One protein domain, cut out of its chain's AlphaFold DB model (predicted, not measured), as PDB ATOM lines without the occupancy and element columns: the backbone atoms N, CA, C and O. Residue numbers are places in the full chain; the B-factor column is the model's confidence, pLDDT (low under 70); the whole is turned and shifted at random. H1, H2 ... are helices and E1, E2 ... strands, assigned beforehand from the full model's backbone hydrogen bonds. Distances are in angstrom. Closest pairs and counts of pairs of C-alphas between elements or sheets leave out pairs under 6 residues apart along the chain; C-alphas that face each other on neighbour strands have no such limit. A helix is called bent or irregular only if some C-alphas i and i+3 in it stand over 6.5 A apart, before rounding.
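What this domain is: This is residues 220 to 356 of the 405 residues of an uncharacterized protein of Erysipelotrichaceae bacterium CAG:64 (UniProt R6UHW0). Picture one long, strongly twisted sheet of seven strands, a row from E2 to E5, with the helices H1, H2 and H4 packed over one face; the short H3 is on the face opposite to H1 and H2, and H5 follows E7 beside the edge strand E5. The printed part has 137 residues, with five named helices and seven named strands in the order E1 H1 E2 E3 H2 E4 H3 E5 H4 E6 E7 H5. Across the sheet the order is E2 - E3 - E1 - E4 - E6 - E7 - E5, all antiparallel, and the class is mixed, helices and strands. The whole is compact, with a radius of gyration of the C-alphas of 15.2 A and spans of 45 by 32 by 24 A.

Where its parts are: Begin at Leu 220 and pass through residues 220 to 237, a stretch with no named element. Find C-alpha 238 at (-44.986, 27.350, 5.016); there strand E1 begins, residues 238 to 244, 20.0 A long. Helix H1, residues 245 to 256, follows at once and spans 16.1 A; it is irregular, with C-alphas 250 and 253 7.6 A apart. Next come strand E2, residues 262 to 265, and strand E3, residues 270 to 276, 20.2 A long. Helix H2, residues 277 to 283, is irregular too, with C-alphas 278 and 281 7.4 A apart. Then read strand E4, residues 292 to 295, helix H3, residues 301 to 304, and strand E5, residues 312 to 317, 16.1 A long. Helix H4, residues 320 to 329, begins at C-alpha 320, (-49.470, 40.404, 17.534), and is 14.3 A long. Strand E6, residues 336 to 339, precedes strand E7, residues 345 to 350, 16.7 A long. Helix H5, residues 351 to 356, ends at C-alpha 356, (-62.154, 19.067, 19.637).

How they stand to each other: Start with E1 and E4, inner strands, antiparallel at 157 degrees; look for N 240 and O 293, 2.8 A apart. On the other side of E1 is E3, with N 239 and O 275 at 2.8 A. E2 and E3 form a hairpin, with N 264 and O 272 at 2.8 A. Beyond E4 comes E6, with N 294 and O 337 at 2.7 A. E6 and E7 form a hairpin, with N 338 and O 346 at 2.8 A, and E7 pairs with E5 through N 317 and O 345 at 2.8 A. Three split strand-helix-strand units, two strands running the same way with another strand between them, have right-handed crossovers: E1, H1, E2; E3, H2, E4; and E5, H4, E6. H1, H2, H4 and H5 on one face of the sheet make two layers with it. H1 has a height over the sheet of 9.9 A and runs along the strands, at 20 degrees to E3 on the local plane; its closest C-alphas to E3 are Lys 245 and Arg 270, 5.5 A apart. H2, on the same face, has a height of 7.3 A. H1 and H2 are close but not clearly touching, the C-alphas of Met 255 and Tyr 283 being 7.7 A apart. H3, on the opposite face, lies over none of the strands. In H4 and H5 every O i to N i+4 pair is within hydrogen-bond range, in H1 6 of 8, in H2 1 of 3 beside 3 of 4 O i to N i+3 pairs, and H3 is too short for such a pair.

The domain as a whole: The C-alphas farthest apart are those of Glu 221 and Arg 356, 46.1 A. The printed part has no cut, and no link between named elements is long. The mean pLDDT of the printed part is 85.7; look for values under 70 at residue 302, residues 304 to 311, residue 353 and residues 355 to 356 of this predicted model.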
ATOM      1  N   LEU A 220     -36.618  36.293 -16.218       90.50
ATOM      2  CA  LEU A 220     -37.586  35.423 -15.560       90.50
ATOM      3  C   LEU A 220     -38.633  34.919 -16.559       90.50
ATOM      4  O   LEU A 220     -39.599  35.614 -16.889       90.50
ATOM      5  N   GLU A 221     -38.475  33.676 -17.002       90.00
ATOM      6  CA  GLU A 221     -39.404  33.010 -17.911       90.00
ATOM      7  C   GLU A 221     -40.631  32.451 -17.163       90.00
ATOM      8  O   GLU A 221     -40.463  31.759 -16.150       90.00
ATOM      9  N   PRO A 222     -41.864  32.676 -17.660       91.50
ATOM     10  CA  PRO A 222     -43.071  32.066 -17.105       91.50
ATOM     11  C   PRO A 222     -43.007  30.535 -17.053       91.50
ATOM     12  O   PRO A 222     -42.524  29.878 -17.977       91.50
ATOM     13  N   GLY A 223     -43.546  29.957 -15.979       86.12
ATOM     14  CA  GLY A 223     -43.600  28.508 -15.786       86.12
ATOM     15  C   GLY A 223     -42.307  27.877 -15.262       86.12
ATOM     16  O   GLY A 223     -42.199  26.650 -15.276       86.12
ATOM     17  N   ARG A 224     -41.332  28.677 -14.809       86.88
ATOM     18  CA  ARG A 224     -40.072  28.192 -14.220       86.88
ATOM     19  C   ARG A 224     -39.910  28.607 -12.757       86.88
ATOM     20  O   ARG A 224     -40.407  29.653 -12.334       86.88
ATOM     21  N   ASP A 225     -39.175  27.788 -12.004       88.81
ATOM     22  CA  ASP A 225     -38.731  28.078 -10.636       88.81
ATOM     23  C   ASP A 225     -37.311  28.679 -10.637       88.81
ATOM     24  O   ASP A 225     -36.391  28.116 -11.228       88.81
ATOM     25  N   TYR A 226     -37.123  29.787  -9.918       90.12
ATOM     26  CA  TYR A 226     -35.841  30.497  -9.760       90.12
ATOM     27  C   TYR A 226     -35.334  30.529  -8.310       90.12
ATOM     28  O   TYR A 226     -34.313  31.167  -8.016       90.12
ATOM     29  N   GLY A 227     -36.053  29.848  -7.412       89.56
ATOM     30  CA  GLY A 227     -35.727  29.741  -5.998       89.56
ATOM     31  C   GLY A 227     -34.679  28.675  -5.681       89.56
ATOM     32  O   GLY A 227     -34.101  28.033  -6.555       89.56
ATOM     33  N   SER A 228     -34.443  28.465  -4.387       88.25
ATOM     34  CA  SER A 228     -33.571  27.390  -3.895       88.25
ATOM     35  C   SER A 228     -34.247  26.018  -3.779       88.25
ATOM     36  O   SER A 228     -33.569  25.008  -3.602       88.25
ATOM     37  N   CYS A 229     -35.569  25.972  -3.882       88.00
ATOM     38  CA  CYS A 229     -36.398  24.772  -3.971       88.00
ATOM     39  C   CYS A 229     -37.646  25.094  -4.805       88.00
ATOM     40  O   CYS A 229     -37.869  26.243  -5.179       88.00
ATOM     41  N   MET A 230     -38.444  24.080  -5.128       87.69
ATOM     42  CA  MET A 230     -39.663  24.279  -5.911       87.69
ATOM     43  C   MET A 230     -40.817  24.678  -5.006       87.69
ATOM     44  O   MET A 230     -40.978  24.107  -3.927       87.69
ATOM     45  N   VAL A 231     -41.664  25.600  -5.466       90.06
ATOM     46  CA  VAL A 231     -42.846  26.036  -4.699       90.06
ATOM     47  C   VAL A 231     -43.757  24.861  -4.322       90.06
ATOM     48  O   VAL A 231     -44.247  24.794  -3.201       90.06
ATOM     49  N   ARG A 232     -43.930  23.883  -5.216       87.62
ATOM     50  CA  ARG A 232     -44.755  22.685  -4.968       87.62
ATOM     51  C   ARG A 232     -44.214  21.725  -3.904       87.62
ATOM     52  O   ARG A 232     -44.966  20.876  -3.434       87.62
ATOM     53  N   ASP A 233     -42.925  21.809  -3.566       87.94
ATOM     54  CA  ASP A 233     -42.344  20.926  -2.553       87.94
ATOM     55  C   ASP A 233     -42.833  21.347  -1.151       87.94
ATOM     56  O   ASP A 233     -42.849  20.527  -0.235       87.94
ATOM     57  N   TYR A 234     -43.282  22.597  -0.979       89.81
ATOM     58  CA  TYR A 234     -43.834  23.109   0.274       89.81
ATOM     59  C   TYR A 234     -45.213  22.509   0.572       89.81
ATOM     60  O   TYR A 234     -46.204  22.834  -0.079       89.81
ATOM     61  N   GLN A 235     -45.275  21.634   1.580       87.88
ATOM     62  CA  GLN A 235     -46.500  20.908   1.952       87.88
ATOM     63  C   GLN A 235     -46.968  21.163   3.389       87.88
ATOM     64  O   GLN A 235     -48.119  20.887   3.717       87.88
ATOM     65  N   SER A 236     -46.096  21.671   4.260       89.25
ATOM     66  CA  SER A 236     -46.363  21.832   5.690       89.25
ATOM     67  C   SER A 236     -45.663  23.075   6.218       89.25
ATOM     68  O   SER A 236     -44.538  23.350   5.811       89.25
ATOM     69  N   ASN A 237     -46.322  23.811   7.118       90.50
ATOM     70  CA  ASN A 237     -45.738  24.919   7.876       90.50
ATOM     71  C   ASN A 237     -44.952  25.909   7.001       90.50
ATOM     72  O   ASN A 237     -43.772  26.183   7.237       90.50
ATOM     73  N   PHE A 238     -45.608  26.451   5.981       94.06
ATOM     74  CA  PHE A 238     -44.986  27.350   5.016       94.06
ATOM     75  C   PHE A 238     -45.829  28.595   4.787       94.06
ATOM     76  O   PHE A 238     -47.013  28.639   5.104       94.06
ATOM     77  N   CYS A 239     -45.207  29.610   4.216       94.69
ATOM     78  CA  CYS A 239     -45.860  30.824   3.776       94.69
ATOM     79  C   CYS A 239     -45.761  30.942   2.259       94.69
ATOM     80  O   CYS A 239     -44.805  30.456   1.657       94.69
ATOM     81  N   THR A 240     -46.725  31.628   1.653       96.06
ATOM     82  CA  THR A 240     -46.670  32.053   0.256       96.06
ATOM     83  C   THR A 240     -46.998  33.527   0.119       96.06
ATOM     84  O   THR A 240     -47.760  34.083   0.911       96.06
ATOM     85  N   GLN A 241     -46.443  34.157  -0.908       96.06
ATOM     86  CA  GLN A 241     -46.753  35.535  -1.266       96.06
ATOM     87  C   GLN A 241     -46.653  35.680  -2.782       96.06
ATOM     88  O   GLN A 241     -45.746  35.129  -3.397       96.06
ATOM     89  N   THR A 242     -47.579  36.412  -3.400       96.81
ATOM     90  CA  THR A 242     -47.456  36.788  -4.816       96.81
ATOM     91  C   THR A 242     -46.929  38.209  -4.903       96.81
ATOM     92  O   THR A 242     -47.526  39.114  -4.323       96.81
ATOM     93  N   VAL A 243     -45.834  38.402  -5.633       96.25
ATOM     94  CA  VAL A 243     -45.170  39.703  -5.798       96.25
ATOM     95  C   VAL A 243     -44.865  39.984  -7.275       96.25
ATOM     96  O   VAL A 243     -44.832  39.044  -8.077       96.25
ATOM     97  N   PRO A 244     -44.644  41.248  -7.673       96.56
ATOM     98  CA  PRO A 244     -44.113  41.571  -8.994       96.56
ATOM     99  C   PRO A 244     -42.700  41.009  -9.219       96.56
ATOM    100  O   PRO A 244     -41.942  40.841  -8.262       96.56
ATOM    101  N   LYS A 245     -42.317  40.773 -10.480       96.12
ATOM    102  CA  LYS A 245     -40.956  40.338 -10.851       96.12
ATOM    103  C   LYS A 245     -39.874  41.283 -10.334       96.12
ATOM    104  O   LYS A 245     -38.926  40.809  -9.721       96.12
ATOM    105  N   ASP A 246     -40.064  42.591 -10.504       95.06
ATOM    106  CA  ASP A 246     -39.123  43.620 -10.035       95.06
ATOM    107  C   ASP A 246     -38.852  43.500  -8.530       95.06
ATOM    108  O   ASP A 246     -37.706  43.545  -8.080       95.06
ATOM    109  N   GLU A 247     -39.916  43.274  -7.753       95.56
ATOM    110  CA  GLU A 247     -39.819  43.092  -6.308       95.56
ATOM    111  C   GLU A 247     -39.013  41.831  -5.988       95.56
ATOM    112  O   GLU A 247     -38.057  41.896  -5.214       95.56
ATOM    113  N   TYR A 248     -39.338  40.700  -6.626       95.31
ATOM    114  CA  TYR A 248     -38.602  39.450  -6.432       95.31
ATOM    115  C   TYR A 248     -37.115  39.600  -6.774       95.31
ATOM    116  O   TYR A 248     -36.275  39.228  -5.956       95.31
ATOM    117  N   CYS A 249     -36.777  40.177  -7.930       94.38
ATOM    118  CA  CYS A 249     -35.392  40.417  -8.338       94.38
ATOM    119  C   CYS A 249     -34.629  41.248  -7.296       94.38
ATOM    120  O   CYS A 249     -33.491  40.917  -6.963       94.38
ATOM    121  N   SER A 250     -35.277  42.261  -6.709       93.56
ATOM    122  CA  SER A 250     -34.663  43.117  -5.687       93.56
ATOM    123  C   SER A 250     -34.354  42.389  -4.368       93.56
ATOM    124  O   SER A 250     -33.339  42.678  -3.731       93.56
ATOM    125  N   ILE A 251     -35.182  41.413  -3.970       93.44
ATOM    126  CA  ILE A 251     -35.030  40.672  -2.703       93.44
ATOM    127  C   ILE A 251     -34.360  39.300  -2.870       93.44
ATOM    128  O   ILE A 251     -34.021  38.655  -1.874       93.44
ATOM    129  N   ARG A 252     -34.145  38.833  -4.107       92.25
ATOM    130  CA  ARG A 252     -33.699  37.465  -4.421       92.25
ATOM    131  C   ARG A 252     -32.422  37.064  -3.687       92.25
ATOM    132  O   ARG A 252     -32.365  35.983  -3.098       92.25
ATOM    133  N   SER A 253     -31.422  37.941  -3.662       89.00
ATOM    134  CA  SER A 253     -30.160  37.710  -2.944       89.00
ATOM    135  C   SER A 253     -30.368  37.455  -1.449       89.00
ATOM    136  O   SER A 253     -29.742  36.556  -0.884       89.00
ATOM    137  N   GLU A 254     -31.284  38.187  -0.810       89.38
ATOM    138  CA  GLU A 254     -31.614  37.978   0.602       89.38
ATOM    139  C   GLU A 254     -32.406  36.687   0.816       89.38
ATOM    140  O   GLU A 254     -32.154  35.956   1.774       89.38
ATOM    141  N   MET A 255     -33.274  36.310  -0.124       90.19
ATOM    142  CA  MET A 255     -33.972  35.023  -0.060       90.19
ATOM    143  C   MET A 255     -33.017  33.820  -0.163       90.19
ATOM    144  O   MET A 255     -33.262  32.769   0.430       90.19
ATOM    145  N   PHE A 256     -31.873  33.936  -0.849       87.75
ATOM    146  CA  PHE A 256     -30.846  32.881  -0.832       87.75
ATOM    147  C   PHE A 256     -30.133  32.741   0.524       87.75
ATOM    148  O   PHE A 256     -29.584  31.670   0.807       87.75
ATOM    149  N   ASN A 257     -30.195  33.765   1.385       84.81
ATOM    150  CA  ASN A 257     -29.713  33.705   2.767       84.81
ATOM    151  C   ASN A 257     -30.686  33.008   3.731       84.81
ATOM    152  O   ASN A 257     -30.272  32.683   4.848       84.81
ATOM    153  N   MET A 258     -31.927  32.761   3.314       86.31
ATOM    154  CA  MET A 258     -32.923  31.997   4.065       86.31
ATOM    155  C   MET A 258     -32.639  30.486   4.004       86.31
ATOM    156  O   MET A 258     -31.897  29.998   3.136       86.31
ATOM    157  N   LYS A 259     -33.242  29.720   4.915       86.00
ATOM    158  CA  LYS A 259     -33.159  28.255   5.000       86.00
ATOM    159  C   LYS A 259     -33.572  27.613   3.685       86.00
ATOM    160  O   LYS A 259     -32.823  26.805   3.138       86.00
ATOM    161  N   SER A 260     -34.697  28.034   3.124       89.88
ATOM    162  CA  SER A 260     -35.164  27.636   1.798       89.88
ATOM    163  C   SER A 260     -36.136  28.688   1.264       89.88
ATOM    164  O   SER A 260     -36.743  29.432   2.026       89.88
ATOM    165  N   HIS A 261     -36.266  28.769  -0.053       93.00
ATOM    166  CA  HIS A 261     -37.342  29.524  -0.687       93.00
ATOM    167  C   HIS A 261     -37.624  28.950  -2.073       93.00
ATOM    168  O   HIS A 261     -36.681  28.596  -2.790       93.00
ATOM    169  N   GLY A 262     -38.895  28.904  -2.448       93.12
ATOM    170  CA  GLY A 262     -39.364  28.711  -3.811       93.12
ATOM    171  C   GLY A 262     -39.762  30.034  -4.446       93.12
ATOM    172  O   GLY A 262     -40.170  30.966  -3.754       93.12
ATOM    173  N   ALA A 263     -39.609  30.114  -5.765       94.81
ATOM    174  CA  ALA A 263     -39.971  31.292  -6.541       94.81
ATOM    175  C   ALA A 263     -40.399  30.861  -7.942       94.81
ATOM    176  O   ALA A 263     -39.553  30.653  -8.808       94.81
ATOM    177  N   PHE A 264     -41.703  30.712  -8.141       94.75
ATOM    178  CA  PHE A 264     -42.295  30.248  -9.389       94.75
ATOM    179  C   PHE A 264     -42.872  31.424 -10.174       94.75
ATOM    180  O   PHE A 264     -43.710  32.171  -9.662       94.75
ATOM    181  N   VAL A 265     -42.446  31.597 -11.422       95.12
ATOM    182  CA  VAL A 265     -42.941  32.677 -12.285       95.12
ATOM    183  C   VAL A 265     -44.316  32.287 -12.826       95.12
ATOM    184  O   VAL A 265     -44.434  31.373 -13.642       95.12
ATOM    185  N   LEU A 266     -45.363  32.974 -12.364       93.31
ATOM    186  CA  LEU A 266     -46.750  32.680 -12.735       93.31
ATOM    187  C   LEU A 266     -47.072  33.165 -14.150       93.31
ATOM    188  O   LEU A 266     -47.737  32.470 -14.913       93.31
ATOM    189  N   ASP A 267     -46.626  34.377 -14.471       93.81
ATOM    190  CA  ASP A 267     -46.875  35.067 -15.734       93.81
ATOM    191  C   ASP A 267     -45.786  36.121 -15.995       93.81
ATOM    192  O   ASP A 267     -44.757  36.160 -15.315       93.81
ATOM    193  N   ASP A 268     -46.002  36.977 -16.991       91.38
ATOM    194  CA  ASP A 268     -45.025  37.979 -17.413       91.38
ATOM    195  C   ASP A 268     -44.662  38.996 -16.323       91.38
ATOM    196  O   ASP A 268     -43.574  39.558 -16.399       91.38
ATOM    197  N   ASN A 269     -45.495  39.180 -15.289       94.12
ATOM    198  CA  ASN A 269     -45.294  40.207 -14.265       94.12
ATOM    199  C   ASN A 269     -45.216  39.670 -12.832       94.12
ATOM    200  O   ASN A 269     -44.728  40.390 -11.964       94.12
ATOM    201  N   ARG A 270     -45.712  38.461 -12.545       96.12
ATOM    202  CA  ARG A 270     -45.896  37.971 -11.169       96.12
ATOM    203  C   ARG A 270     -45.077  36.726 -10.855       96.12
ATOM    204  O   ARG A 270     -44.985  35.794 -11.653       96.12
ATOM    205  N   VAL A 271     -44.572  36.681  -9.625       97.12
ATOM    206  CA  VAL A 271     -43.847  35.552  -9.041       97.12
ATOM    207  C   VAL A 271     -44.566  35.098  -7.772       97.12
ATOM    208  O   VAL A 271     -44.890  35.907  -6.902       97.12
ATOM    209  N   LEU A 272     -44.820  33.795  -7.671       97.25
ATOM    210  CA  LEU A 272     -45.273  33.138  -6.454       97.25
ATOM    211  C   LEU A 272     -44.056  32.713  -5.638       97.25
ATOM    212  O   LEU A 272     -43.272  31.867  -6.064       97.25
ATOM    213  N   LEU A 273     -43.926  33.282  -4.451       96.56
ATOM    214  CA  LEU A 273     -42.899  32.934  -3.486       96.56
ATOM    215  C   LEU A 273     -43.454  31.933  -2.481       96.56
ATOM    216  O   LEU A 273     -44.615  32.037  -2.086       96.56
ATOM    217  N   ALA A 274     -42.612  31.000  -2.048       95.12
ATOM    218  CA  ALA A 274     -42.891  30.101  -0.936       95.12
ATOM    219  C   ALA A 274     -41.671  29.997  -0.020       95.12
ATOM    220  O   ALA A 274     -40.543  29.973  -0.507       95.12
ATOM    221  N   PHE A 275     -41.868  29.956   1.293       93.88
ATOM    222  CA  PHE A 275     -40.772  29.866   2.263       93.88
ATOM    223  C   PHE A 275     -41.251  29.274   3.600       93.88
ATOM    224  O   PHE A 275     -42.455  29.261   3.864       93.88
ATOM    225  N   PRO A 276     -40.347  28.760   4.452       92.06
ATOM    226  CA  PRO A 276     -40.708  28.186   5.748       92.06
ATOM    227  C   PRO A 276     -41.379  29.198   6.686       92.06
ATOM    228  O   PRO A 276     -40.954  30.349   6.791       92.06
ATOM    229  N   LYS A 277     -42.416  28.765   7.413       91.19
ATOM    230  CA  LYS A 277     -43.183  29.623   8.336       91.19
ATOM    231  C   LYS A 277     -42.312  30.245   9.433       91.19
ATOM    232  O   LYS A 277     -42.560  31.376   9.847       91.19
ATOM    233  N   ASP A 278     -41.301  29.528   9.917       89.88
ATOM    234  CA  ASP A 278     -40.373  30.014  10.944       89.88
ATOM    235  C   ASP A 278     -39.509  31.194  10.467       89.88
ATOM    236  O   ASP A 278     -39.027  31.972  11.292       89.88
ATOM    237  N   GLU A 279     -39.391  31.402   9.154       90.38
ATOM    238  CA  GLU A 279     -38.662  32.526   8.565       90.38
ATOM    239  C   GLU A 279     -39.547  33.738   8.234       90.38
ATOM    240  O   GLU A 279     -39.033  34.762   7.782       90.38
ATOM    241  N   LEU A 280     -40.855  33.692   8.518       91.25
ATOM    242  CA  LEU A 280     -41.792  34.787   8.225       91.25
ATOM    243  C   LEU A 280     -41.336  36.142   8.785       91.25
ATOM    244  O   LEU A 280     -41.347  37.144   8.073       91.25
ATOM    245  N   LYS A 281     -40.879  36.172  10.044       89.75
ATOM    246  CA  LYS A 281     -40.399  37.409  10.689       89.75
ATOM    247  C   LYS A 281     -39.119  37.953  10.043       89.75
ATOM    248  O   LYS A 281     -38.859  39.152  10.130       89.75
ATOM    249  N   GLU A 282     -38.287  37.091   9.456       89.44
ATOM    250  CA  GLU A 282     -37.095  37.511   8.712       89.44
ATOM    251  C   GLU A 282     -37.490  38.008   7.318       89.44
ATOM    252  O   GLU A 282     -37.086  39.103   6.938       89.44
ATOM    253  N   TYR A 283     -38.360  37.275   6.621       92.06
ATOM    254  CA  TYR A 283     -38.881  37.624   5.302       92.06
ATOM    255  C   TYR A 283     -39.569  38.999   5.262       92.06
ATOM    256  O   TYR A 283     -39.266  39.828   4.403       92.06
ATOM    257  N   GLN A 284     -40.426  39.289   6.247       91.06
ATOM    258  CA  GLN A 284     -41.143  40.565   6.361       91.06
ATOM    259  C   GLN A 284     -40.215  41.788   6.477       91.06
ATOM    260  O   GLN A 284     -40.652  42.911   6.240       91.06
ATOM    261  N   ARG A 285     -38.930  41.608   6.820       89.88
ATOM    262  CA  ARG A 285     -37.953  42.712   6.843       89.88
ATOM    263  C   ARG A 285     -37.573  43.188   5.447       89.88
ATOM    264  O   ARG A 285     -37.106  44.317   5.316       89.88
ATOM    265  N   TYR A 286     -37.727  42.324   4.448       86.06
ATOM    266  CA  TYR A 286     -37.342  42.590   3.068       86.06
ATOM    267  C   TYR A 286     -38.567  42.831   2.181       86.06
ATOM    268  O   TYR A 286     -38.502  43.693   1.317       86.06
ATOM    269  N   CYS A 287     -39.683  42.128   2.417       87.06
ATOM    270  CA  CYS A 287     -40.909  42.282   1.629       87.06
ATOM    271  C   CYS A 287     -42.176  42.105   2.486       87.06
ATOM    272  O   CYS A 287     -42.577  40.989   2.820       87.06
ATOM    273  N   ALA A 288     -42.829  43.220   2.826       85.19
ATOM    274  CA  ALA A 288     -44.081  43.246   3.600       85.19
ATOM    275  C   ALA A 288     -45.230  43.987   2.894       85.19
ATOM    276  O   ALA A 288     -46.323  44.094   3.440       85.19
ATOM    277  N   ALA A 289     -44.997  44.515   1.689       87.00
ATOM    278  CA  ALA A 289     -45.973  45.354   0.997       87.00
ATOM    279  C   ALA A 289     -47.210  44.577   0.507       87.00
ATOM    280  O   ALA A 289     -48.278  45.168   0.337       87.00
ATOM    281  N   TYR A 290     -47.085  43.264   0.302       90.25
ATOM    282  CA  TYR A 290     -48.130  42.409  -0.262       90.25
ATOM    283  C   TYR A 290     -48.663  41.407   0.771       90.25
ATOM    284  O   TYR A 290     -47.894  40.970   1.632       90.25
ATOM    285  N   PRO A 291     -49.934  40.975   0.669       92.25
ATOM    286  CA  PRO A 291     -50.498  40.002   1.596       92.25
ATOM    287  C   PRO A 291     -49.752  38.664   1.586       92.25
ATOM    288  O   PRO A 291     -49.469  38.116   0.518       92.25
ATOM    289  N   ILE A 292     -49.452  38.124   2.769       94.56
ATOM    290  CA  ILE A 292     -48.746  36.845   2.940       94.56
ATOM    291  C   ILE A 292     -49.726  35.803   3.464       94.56
ATOM    292  O   ILE A 292     -50.345  36.007   4.503       94.56
ATOM    293  N   LYS A 293     -49.817  34.650   2.803       93.88
ATOM    294  CA  LYS A 293     -50.600  33.507   3.286       93.88
ATOM    295  C   LYS A 293     -49.699  32.539   4.031       93.88
ATOM    296  O   LYS A 293     -48.789  31.972   3.442       93.88
ATOM    297  N   GLU A 294     -49.950  32.351   5.312       93.12
ATOM    298  CA  GLU A 294     -49.325  31.374   6.196       93.12
ATOM    299  C   GLU A 294     -50.204  30.124   6.278       93.12
ATOM    300  O   GLU A 294     -51.402  30.209   6.546       93.12
ATOM    301  N   TYR A 295     -49.596  28.962   6.069       91.31
ATOM    302  CA  TYR A 295     -50.243  27.659   6.111       91.31
ATOM    303  C   TYR A 295     -49.730  26.842   7.298       91.31
ATOM    304  O   TYR A 295     -48.529  26.805   7.582       91.31
ATOM    305  N   GLY A 296     -50.657  26.167   7.973       86.00
ATOM    306  CA  GLY A 296     -50.382  25.275   9.095       86.00
ATOM    307  C   GLY A 296     -49.812  23.912   8.686       86.00
ATOM    308  O   GLY A 296     -49.173  23.733   7.646       86.00
ATOM    309  N   THR A 297     -50.039  22.919   9.544       84.31
ATOM    310  CA  THR A 297     -49.320  21.634   9.533       84.31
ATOM    311  C   THR A 297     -49.551  20.790   8.274       84.31
ATOM    312  O   THR A 297     -48.696  19.973   7.939       84.31
ATOM    313  N   GLN A 298     -50.655  20.978   7.547       82.44
ATOM    314  CA  GLN A 298     -50.952  20.221   6.322       82.44
ATOM    315  C   GLN A 298     -51.149  21.130   5.106       82.44
ATOM    316  O   GLN A 298     -51.873  20.771   4.177       82.44
ATOM    317  N   GLY A 299     -50.535  22.316   5.107       78.94
ATOM    318  CA  GLY A 299     -50.584  23.217   3.959       78.94
ATOM    319  C   GLY A 299     -51.967  23.822   3.713       78.94
ATOM    320  O   GLY A 299     -52.279  24.210   2.589       78.94
ATOM    321  N   GLY A 300     -52.832  23.863   4.730       72.88
ATOM    322  CA  GLY A 300     -54.214  24.303   4.584       72.88
ATOM    323  C   GLY A 300     -55.082  23.330   3.785       72.88
ATOM    324  O   GLY A 300     -56.176  23.709   3.370       72.88
ATOM    325  N   ASN A 301     -54.642  22.089   3.540       75.62
ATOM    326  CA  ASN A 301     -55.422  21.084   2.808       75.62
ATOM    327  C   ASN A 301     -56.775  20.803   3.473       75.62
ATOM    328  O   ASN A 301     -57.781  20.615   2.782       75.62
ATOM    329  N   ALA A 302     -56.825  20.820   4.809       64.50
ATOM    330  CA  ALA A 302     -58.072  20.659   5.545       64.50
ATOM    331  C   ALA A 302     -59.027  21.846   5.341       64.50
ATOM    332  O   ALA A 302     -60.220  21.714   5.599       64.50
ATOM    333  N   ILE A 303     -58.551  22.983   4.840       72.94
ATOM    334  CA  ILE A 303     -59.364  24.181   4.600       72.94
ATOM    335  C   ILE A 303     -59.716  24.312   3.121       72.94
ATOM    336  O   ILE A 303     -60.872  24.543   2.784       72.94
ATOM    337  N   ASN A 304     -58.750  24.074   2.236       69.44
ATOM    338  CA  ASN A 304     -58.900  24.233   0.791       69.44
ATOM    339  C   ASN A 304     -59.768  23.146   0.126       69.44
ATOM    340  O   ASN A 304     -60.146  23.297  -1.034       69.44
ATOM    341  N   SER A 305     -60.075  22.033   0.806       69.00
ATOM    342  CA  SER A 305     -60.878  20.967   0.194       69.00
ATOM    343  C   SER A 305     -62.357  21.365   0.056       69.00
ATOM    344  O   SER A 305     -63.000  21.751   1.033       69.00
ATOM    345  N   GLU A 306     -62.933  21.178  -1.137       56.75
ATOM    346  CA  GLU A 306     -64.324  21.547  -1.477       56.75
ATOM    347  C   GLU A 306     -65.384  20.966  -0.522       56.75
ATOM    348  O   GLU A 306     -66.471  21.523  -0.363       56.75
ATOM    349  N   LYS A 307     -65.071  19.851   0.151       56.62
ATOM    350  CA  LYS A 307     -65.957  19.202   1.128       56.62
ATOM    351  C   LYS A 307     -66.117  19.992   2.431       56.62
ATOM    352  O   LYS A 307     -67.056  19.712   3.171       56.62
ATOM    353  N   ASN A 308     -65.236  20.954   2.714       55.59
ATOM    354  CA  ASN A 308     -65.152  21.618   4.016       55.59
ATOM    355  C   ASN A 308     -65.740  23.036   4.050       55.59
ATOM    356  O   ASN A 308     -65.856  23.585   5.139       55.59
ATOM    357  N   ASN A 309     -66.216  23.591   2.924       59.06
ATOM    358  CA  ASN A 309     -66.754  24.965   2.841       59.06
ATOM    359  C   ASN A 309     -67.903  25.291   3.822       59.06
ATOM    360  O   ASN A 309     -68.230  26.459   3.995       59.06
ATOM    361  N   LYS A 310     -68.543  24.288   4.440       57.88
ATOM    362  CA  LYS A 310     -69.637  24.486   5.404       57.88
ATOM    363  C   LYS A 310     -69.200  24.549   6.876       57.88
ATOM    364  O   LYS A 310     -70.008  24.995   7.677       57.88
ATOM    365  N   ASN A 311     -67.964  24.158   7.214       66.69
ATOM    366  CA  ASN A 311     -67.472  24.039   8.601       66.69
ATOM    367  C   ASN A 311     -66.189  24.867   8.817       66.69
ATOM    368  O   ASN A 311     -65.229  24.397   9.435       66.69
ATOM    369  N   LEU A 312     -66.122  26.066   8.231       74.56
ATOM    370  CA  LEU A 312     -64.979  26.971   8.367       74.56
ATOM    371  C   LEU A 312     -65.344  28.155   9.259       74.56
ATOM    372  O   LEU A 312     -66.351  28.822   9.033       74.56
ATOM    373  N   ILE A 313     -64.482  28.442  10.230       77.12
ATOM    374  CA  ILE A 313     -64.544  29.651  11.048       77.12
ATOM    375  C   ILE A 313     -63.489  30.613  10.516       77.12
ATOM    376  O   ILE A 313     -62.320  30.246  10.389       77.12
ATOM    377  N   SER A 314     -63.905  31.847  10.242       79.75
ATOM    378  CA  SER A 314     -63.003  32.958   9.947       79.75
ATOM    379  C   SER A 314     -62.956  33.896  11.146       79.75
ATOM    380  O   SER A 314     -63.998  34.272  11.681       79.75
ATOM    381  N   MET A 315     -61.758  34.287  11.563       82.56
ATOM    382  CA  MET A 315     -61.534  35.272  12.618       82.56
ATOM    383  C   MET A 315     -60.488  36.282  12.168       82.56
ATOM    384  O   MET A 315     -59.561  35.935  11.445       82.56
ATOM    385  N   GLU A 316     -60.631  37.527  12.599       84.62
ATOM    386  CA  GLU A 316     -59.656  38.577  12.325       84.62
ATOM    387  C   GLU A 316     -58.920  38.916  13.620       84.62
ATOM    388  O   GLU A 316     -59.539  39.194  14.649       84.62
ATOM    389  N   ILE A 317     -57.592  38.854  13.573       83.00
ATOM    390  CA  ILE A 317     -56.705  39.202  14.678       83.00
ATOM    391  C   ILE A 317     -55.894  40.419  14.252       83.00
ATOM    392  O   ILE A 317     -55.230  40.408  13.220       83.00
ATOM    393  N   THR A 318     -55.941  41.473  15.059       80.62
ATOM    394  CA  THR A 318     -55.198  42.718  14.811       80.62
ATOM    395  C   THR A 318     -54.000  42.882  15.739       80.62
ATOM    396  O   THR A 318     -53.097  43.658  15.437       80.62
ATOM    397  N   ASP A 319     -53.950  42.148  16.856       81.31
ATOM    398  CA  ASP A 319     -52.867  42.250  17.825       81.31
ATOM    399  C   ASP A 319     -51.832  41.105  17.686       81.31
ATOM    400  O   ASP A 319     -52.196  39.925  17.610       81.31
ATOM    401  N   PRO A 320     -50.520  41.416  17.681       78.19
ATOM    402  CA  PRO A 320     -49.470  40.404  17.534       78.19
ATOM    403  C   PRO A 320     -49.427  39.352  18.651       78.19
ATOM    404  O   PRO A 320     -49.065  38.204  18.396       78.19
ATOM    405  N   GLU A 321     -49.787  39.714  19.888       83.00
ATOM    406  CA  GLU A 321     -49.750  38.783  21.025       83.00
ATOM    407  C   GLU A 321     -50.808  37.682  20.904       83.00
ATOM    408  O   GLU A 321     -50.536  36.520  21.208       83.00
ATOM    409  N   SER A 322     -52.012  38.016  20.441       80.81
ATOM    410  CA  SER A 322     -53.076  37.038  20.206       80.81
ATOM    411  C   SER A 322     -52.773  36.150  19.014       80.81
ATOM    412  O   SER A 322     -53.134  34.976  19.036       80.81
ATOM    413  N   LEU A 323     -52.058  36.661  18.010       81.81
ATOM    414  CA  LEU A 323     -51.576  35.849  16.898       81.81
ATOM    415  C   LEU A 323     -50.530  34.820  17.358       81.81
ATOM    416  O   LEU A 323     -50.599  33.657  16.963       81.81
ATOM    417  N   ASP A 324     -49.588  35.214  18.217       83.62
ATOM    418  CA  ASP A 324     -48.600  34.282  18.768       83.62
ATOM    419  C   ASP A 324     -49.277  33.239  19.687       83.62
ATOM    420  O   ASP A 324     -49.033  32.042  19.531       83.62
ATOM    421  N   LYS A 325     -50.246  33.640  20.527       83.75
ATOM    422  CA  LYS A 325     -51.088  32.700  21.304       83.75
ATOM    423  C   LYS A 325     -51.902  31.757  20.417       83.75
ATOM    424  O   LYS A 325     -52.073  30.584  20.750       83.75
ATOM    425  N   PHE A 326     -52.428  32.253  19.297       85.06
ATOM    426  CA  PHE A 326     -53.135  31.429  18.321       85.06
ATOM    427  C   PHE A 326     -52.196  30.363  17.743       85.06
ATOM    428  O   PHE A 326     -52.547  29.184  17.741       85.06
ATOM    429  N   ARG A 327     -50.986  30.751  17.321       84.06
ATOM    430  CA  ARG A 327     -49.984  29.824  16.771       84.06
ATOM    431  C   ARG A 327     -49.590  28.733  17.761       84.06
ATOM    432  O   ARG A 327     -49.478  27.586  17.348       84.06
ATOM    433  N   GLU A 328     -49.410  29.078  19.036       84.50
ATOM    434  CA  GLU A 328     -49.136  28.103  20.101       84.50
ATOM    435  C   GLU A 328     -50.311  27.135  20.293       84.50
ATOM    436  O   GLU A 328     -50.124  25.925  20.395       84.50
ATOM    437  N   LYS A 329     -51.547  27.650  20.299       82.62
ATOM    438  CA  LYS A 329     -52.747  26.822  20.471       82.62
ATOM    439  C   LYS A 329     -52.988  25.871  19.294       82.62
ATOM    440  O   LYS A 329     -53.493  24.774  19.512       82.62
ATOM    441  N   TYR A 330     -52.660  26.294  18.076       81.31
ATOM    442  CA  TYR A 330     -52.847  25.529  16.837       81.31
ATOM    443  C   TYR A 330     -51.569  24.817  16.368       81.31
ATOM    444  O   TYR A 330     -51.473  24.397  15.213       81.31
ATOM    445  N   GLU A 331     -50.580  24.645  17.248       82.06
ATOM    446  CA  GLU A 331     -49.389  23.859  16.940       82.06
ATOM    447  C   GLU A 331     -49.774  22.404  16.611       82.06
ATOM    448  O   GLU A 331     -50.497  21.748  17.358       82.06
ATOM    449  N   GLY A 332     -49.314  21.898  15.463       82.06
ATOM    450  CA  GLY A 332     -49.663  20.557  14.977       82.06
ATOM    451  C   GLY A 332     -51.027  20.450  14.281       82.06
ATOM    452  O   GLY A 332     -51.367  19.374  13.792       82.06
ATOM    453  N   HIS A 333     -51.774  21.553  14.180       83.62
ATOM    454  CA  HIS A 333     -53.067  21.631  13.501       83.62
ATOM    455  C   HIS A 333     -52.975  22.407  12.180       83.62
ATOM    456  O   HIS A 333     -51.965  23.062  11.887       83.62
ATOM    457  N   ASP A 334     -54.005  22.284  11.343       85.50
ATOM    458  CA  ASP A 334     -54.069  22.961  10.048       85.50
ATOM    459  C   ASP A 334     -54.868  24.269  10.145       85.50
ATOM    460  O   ASP A 334     -55.928  24.327  10.770       85.50
ATOM    461  N   TYR A 335     -54.342  25.334   9.543       87.62
ATOM    462  CA  TYR A 335     -54.976  26.651   9.462       87.62
ATOM    463  C   TYR A 335     -54.446  27.419   8.244       87.62
ATOM    464  O   TYR A 335     -53.396  27.069   7.697       87.62
ATOM    465  N   ILE A 336     -55.158  28.468   7.831       89.00
ATOM    466  CA  ILE A 336     -54.671  29.447   6.851       89.00
ATOM    467  C   ILE A 336     -54.780  30.827   7.486       89.00
ATOM    468  O   ILE A 336     -55.864  31.222   7.896       89.00
ATOM    469  N   ALA A 337     -53.672  31.554   7.568       89.88
ATOM    470  CA  ALA A 337     -53.632  32.922   8.067       89.88
ATOM    471  C   ALA A 337     -53.139  33.862   6.961       89.88
ATOM    472  O   ALA A 337     -52.046  33.689   6.435       89.88
ATOM    473  N   GLU A 338     -53.944  34.845   6.584       92.06
ATOM    474  CA  GLU A 338     -53.601  35.878   5.612       92.06
ATOM    475  C   GLU A 338     -53.197  37.153   6.354       92.06
ATOM    476  O   GLU A 338     -54.018  37.806   6.996       92.06
ATOM    477  N   HIS A 339     -51.907  37.473   6.292       89.69
ATOM    478  CA  HIS A 339     -51.319  38.693   6.836       89.69
ATOM    479  C   HIS A 339     -51.499  39.804   5.815       89.69
ATOM    480  O   HIS A 339     -50.848  39.790   4.769       89.69
ATOM    481  N   ASN A 340     -52.378  40.749   6.113       87.75
ATOM    482  CA  ASN A 340     -52.692  41.873   5.249       87.75
ATOM    483  C   ASN A 340     -51.639  42.983   5.376       87.75
ATOM    484  O   ASN A 340     -50.943  43.111   6.386       87.75
ATOM    485  N   SER A 341     -51.538  43.824   4.346       82.44
ATOM    486  CA  SER A 341     -50.564  44.924   4.295       82.44
ATOM    487  C   SER A 341     -50.810  46.022   5.341       82.44
ATOM    488  O   SER A 341     -49.914  46.813   5.622       82.44
ATOM    489  N   ASP A 342     -52.016  46.096   5.909       80.88
ATOM    490  CA  ASP A 342     -52.388  47.025   6.984       80.88
ATOM    491  C   ASP A 342     -51.995  46.518   8.386       80.88
ATOM    492  O   ASP A 342     -52.143  47.244   9.371       80.88
ATOM    493  N   GLY A 343     -51.458  45.297   8.474       77.62
ATOM    494  CA  GLY A 343     -51.061  44.645   9.717       77.62
ATOM    495  C   GLY A 343     -52.154  43.793  10.362       77.62
ATOM    496  O   GLY A 343     -51.878  43.186  11.397       77.62
ATOM    497  N   SER A 344     -53.359  43.708   9.781       85.75
ATOM    498  CA  SER A 344     -54.375  42.758  10.242       85.75
ATOM    499  C   SER A 344     -54.073  41.341   9.745       85.75
ATOM    500  O   SER A 344     -53.394  41.133   8.738       85.75
ATOM    501  N   CYS A 345     -54.555  40.337  10.473       87.44
ATOM    502  CA  CYS A 345     -54.382  38.934  10.127       87.44
ATOM    503  C   CYS A 345     -55.743  38.236  10.099       87.44
ATOM    504  O   CYS A 345     -56.411  38.106  11.125       87.44
ATOM    505  N   SER A 346     -56.162  37.788   8.918       86.38
ATOM    506  CA  SER A 346     -57.390  37.011   8.734       86.38
ATOM    507  C   SER A 346     -57.080  35.524   8.797       86.38
ATOM    508  O   SER A 346     -56.304  35.011   7.999       86.38
ATOM    509  N   ILE A 347     -57.684  34.813   9.739       87.25
ATOM    510  CA  ILE A 347     -57.394  33.410  10.017       87.25
ATOM    511  C   ILE A 347     -58.619  32.560   9.716       87.25
ATOM    512  O   ILE A 347     -59.710  32.824  10.216       87.25
ATOM    513  N   MET A 348     -58.410  31.492   8.958       84.25
ATOM    514  CA  MET A 348     -59.386  30.449   8.682       84.25
ATOM    515  C   MET A 348     -58.965  29.143   9.352       84.25
ATOM    516  O   MET A 348     -57.822  28.698   9.215       84.25
ATOM    517  N   VAL A 349     -59.908  28.518  10.058       85.00
ATOM    518  CA  VAL A 349     -59.750  27.220  10.732       85.00
ATOM    519  C   VAL A 349     -60.988  26.355  10.532       85.00
ATOM    520  O   VAL A 349     -62.072  26.856  10.230       85.00
ATOM    521  N   LYS A 350     -60.846  25.045  10.737       79.44
ATOM    522  CA  LYS A 350     -61.983  24.124  10.733       79.44
ATOM    523  C   LYS A 350     -62.710  24.141  12.083       79.44
ATOM    524  O   LYS A 350     -62.082  24.015  13.136       79.44
ATOM    525  N   GLU A 351     -64.034  24.248  12.044       73.75
ATOM    526  CA  GLU A 351     -64.909  24.293  13.223       73.75
ATOM    527  C   GLU A 351     -64.769  23.033  14.089       73.75
ATOM    528  O   GLU A 351     -64.348  23.136  15.237       73.75
ATOM    529  N   ASP A 352     -64.964  21.839  13.515       71.25
ATOM    530  CA  ASP A 352     -64.876  20.561  14.246       71.25
ATOM    531  C   ASP A 352     -63.520  20.357  14.954       71.25
ATOM    532  O   ASP A 352     -63.417  19.701  15.993       71.25
ATOM    533  N   GLU A 353     -62.442  20.863  14.353       69.12
ATOM    534  CA  GLU A 353     -61.091  20.745  14.902       69.12
ATOM    535  C   GLU A 353     -60.893  21.720  16.063       69.12
ATOM    536  O   GLU A 353     -60.352  21.349  17.106       69.12
ATOM    537  N   THR A 354     -61.443  22.927  15.925       70.00
ATOM    538  CA  THR A 354     -61.500  23.930  16.988       70.00
ATOM    539  C   THR A 354     -62.299  23.418  18.191       70.00
ATOM    540  O   THR A 354     -61.827  23.519  19.324       70.00
ATOM    541  N   GLU A 355     -63.464  22.806  17.964       69.94
ATOM    542  CA  GLU A 355     -64.303  22.214  19.015       69.94
ATOM    543  C   GLU A 355     -63.572  21.090  19.762       69.94
ATOM    544  O   GLU A 355     -63.471  21.119  20.992       69.94
ATOM    545  N   ARG A 356     -62.960  20.145  19.033       68.69
ATOM    546  CA  ARG A 356     -62.154  19.067  19.637       68.69
ATOM    547  C   ARG A 356     -60.994  19.600  20.466       68.69
ATOM    548  O   ARG A 356     -60.696  19.048  21.527       68.69
TER     549      ARG A 356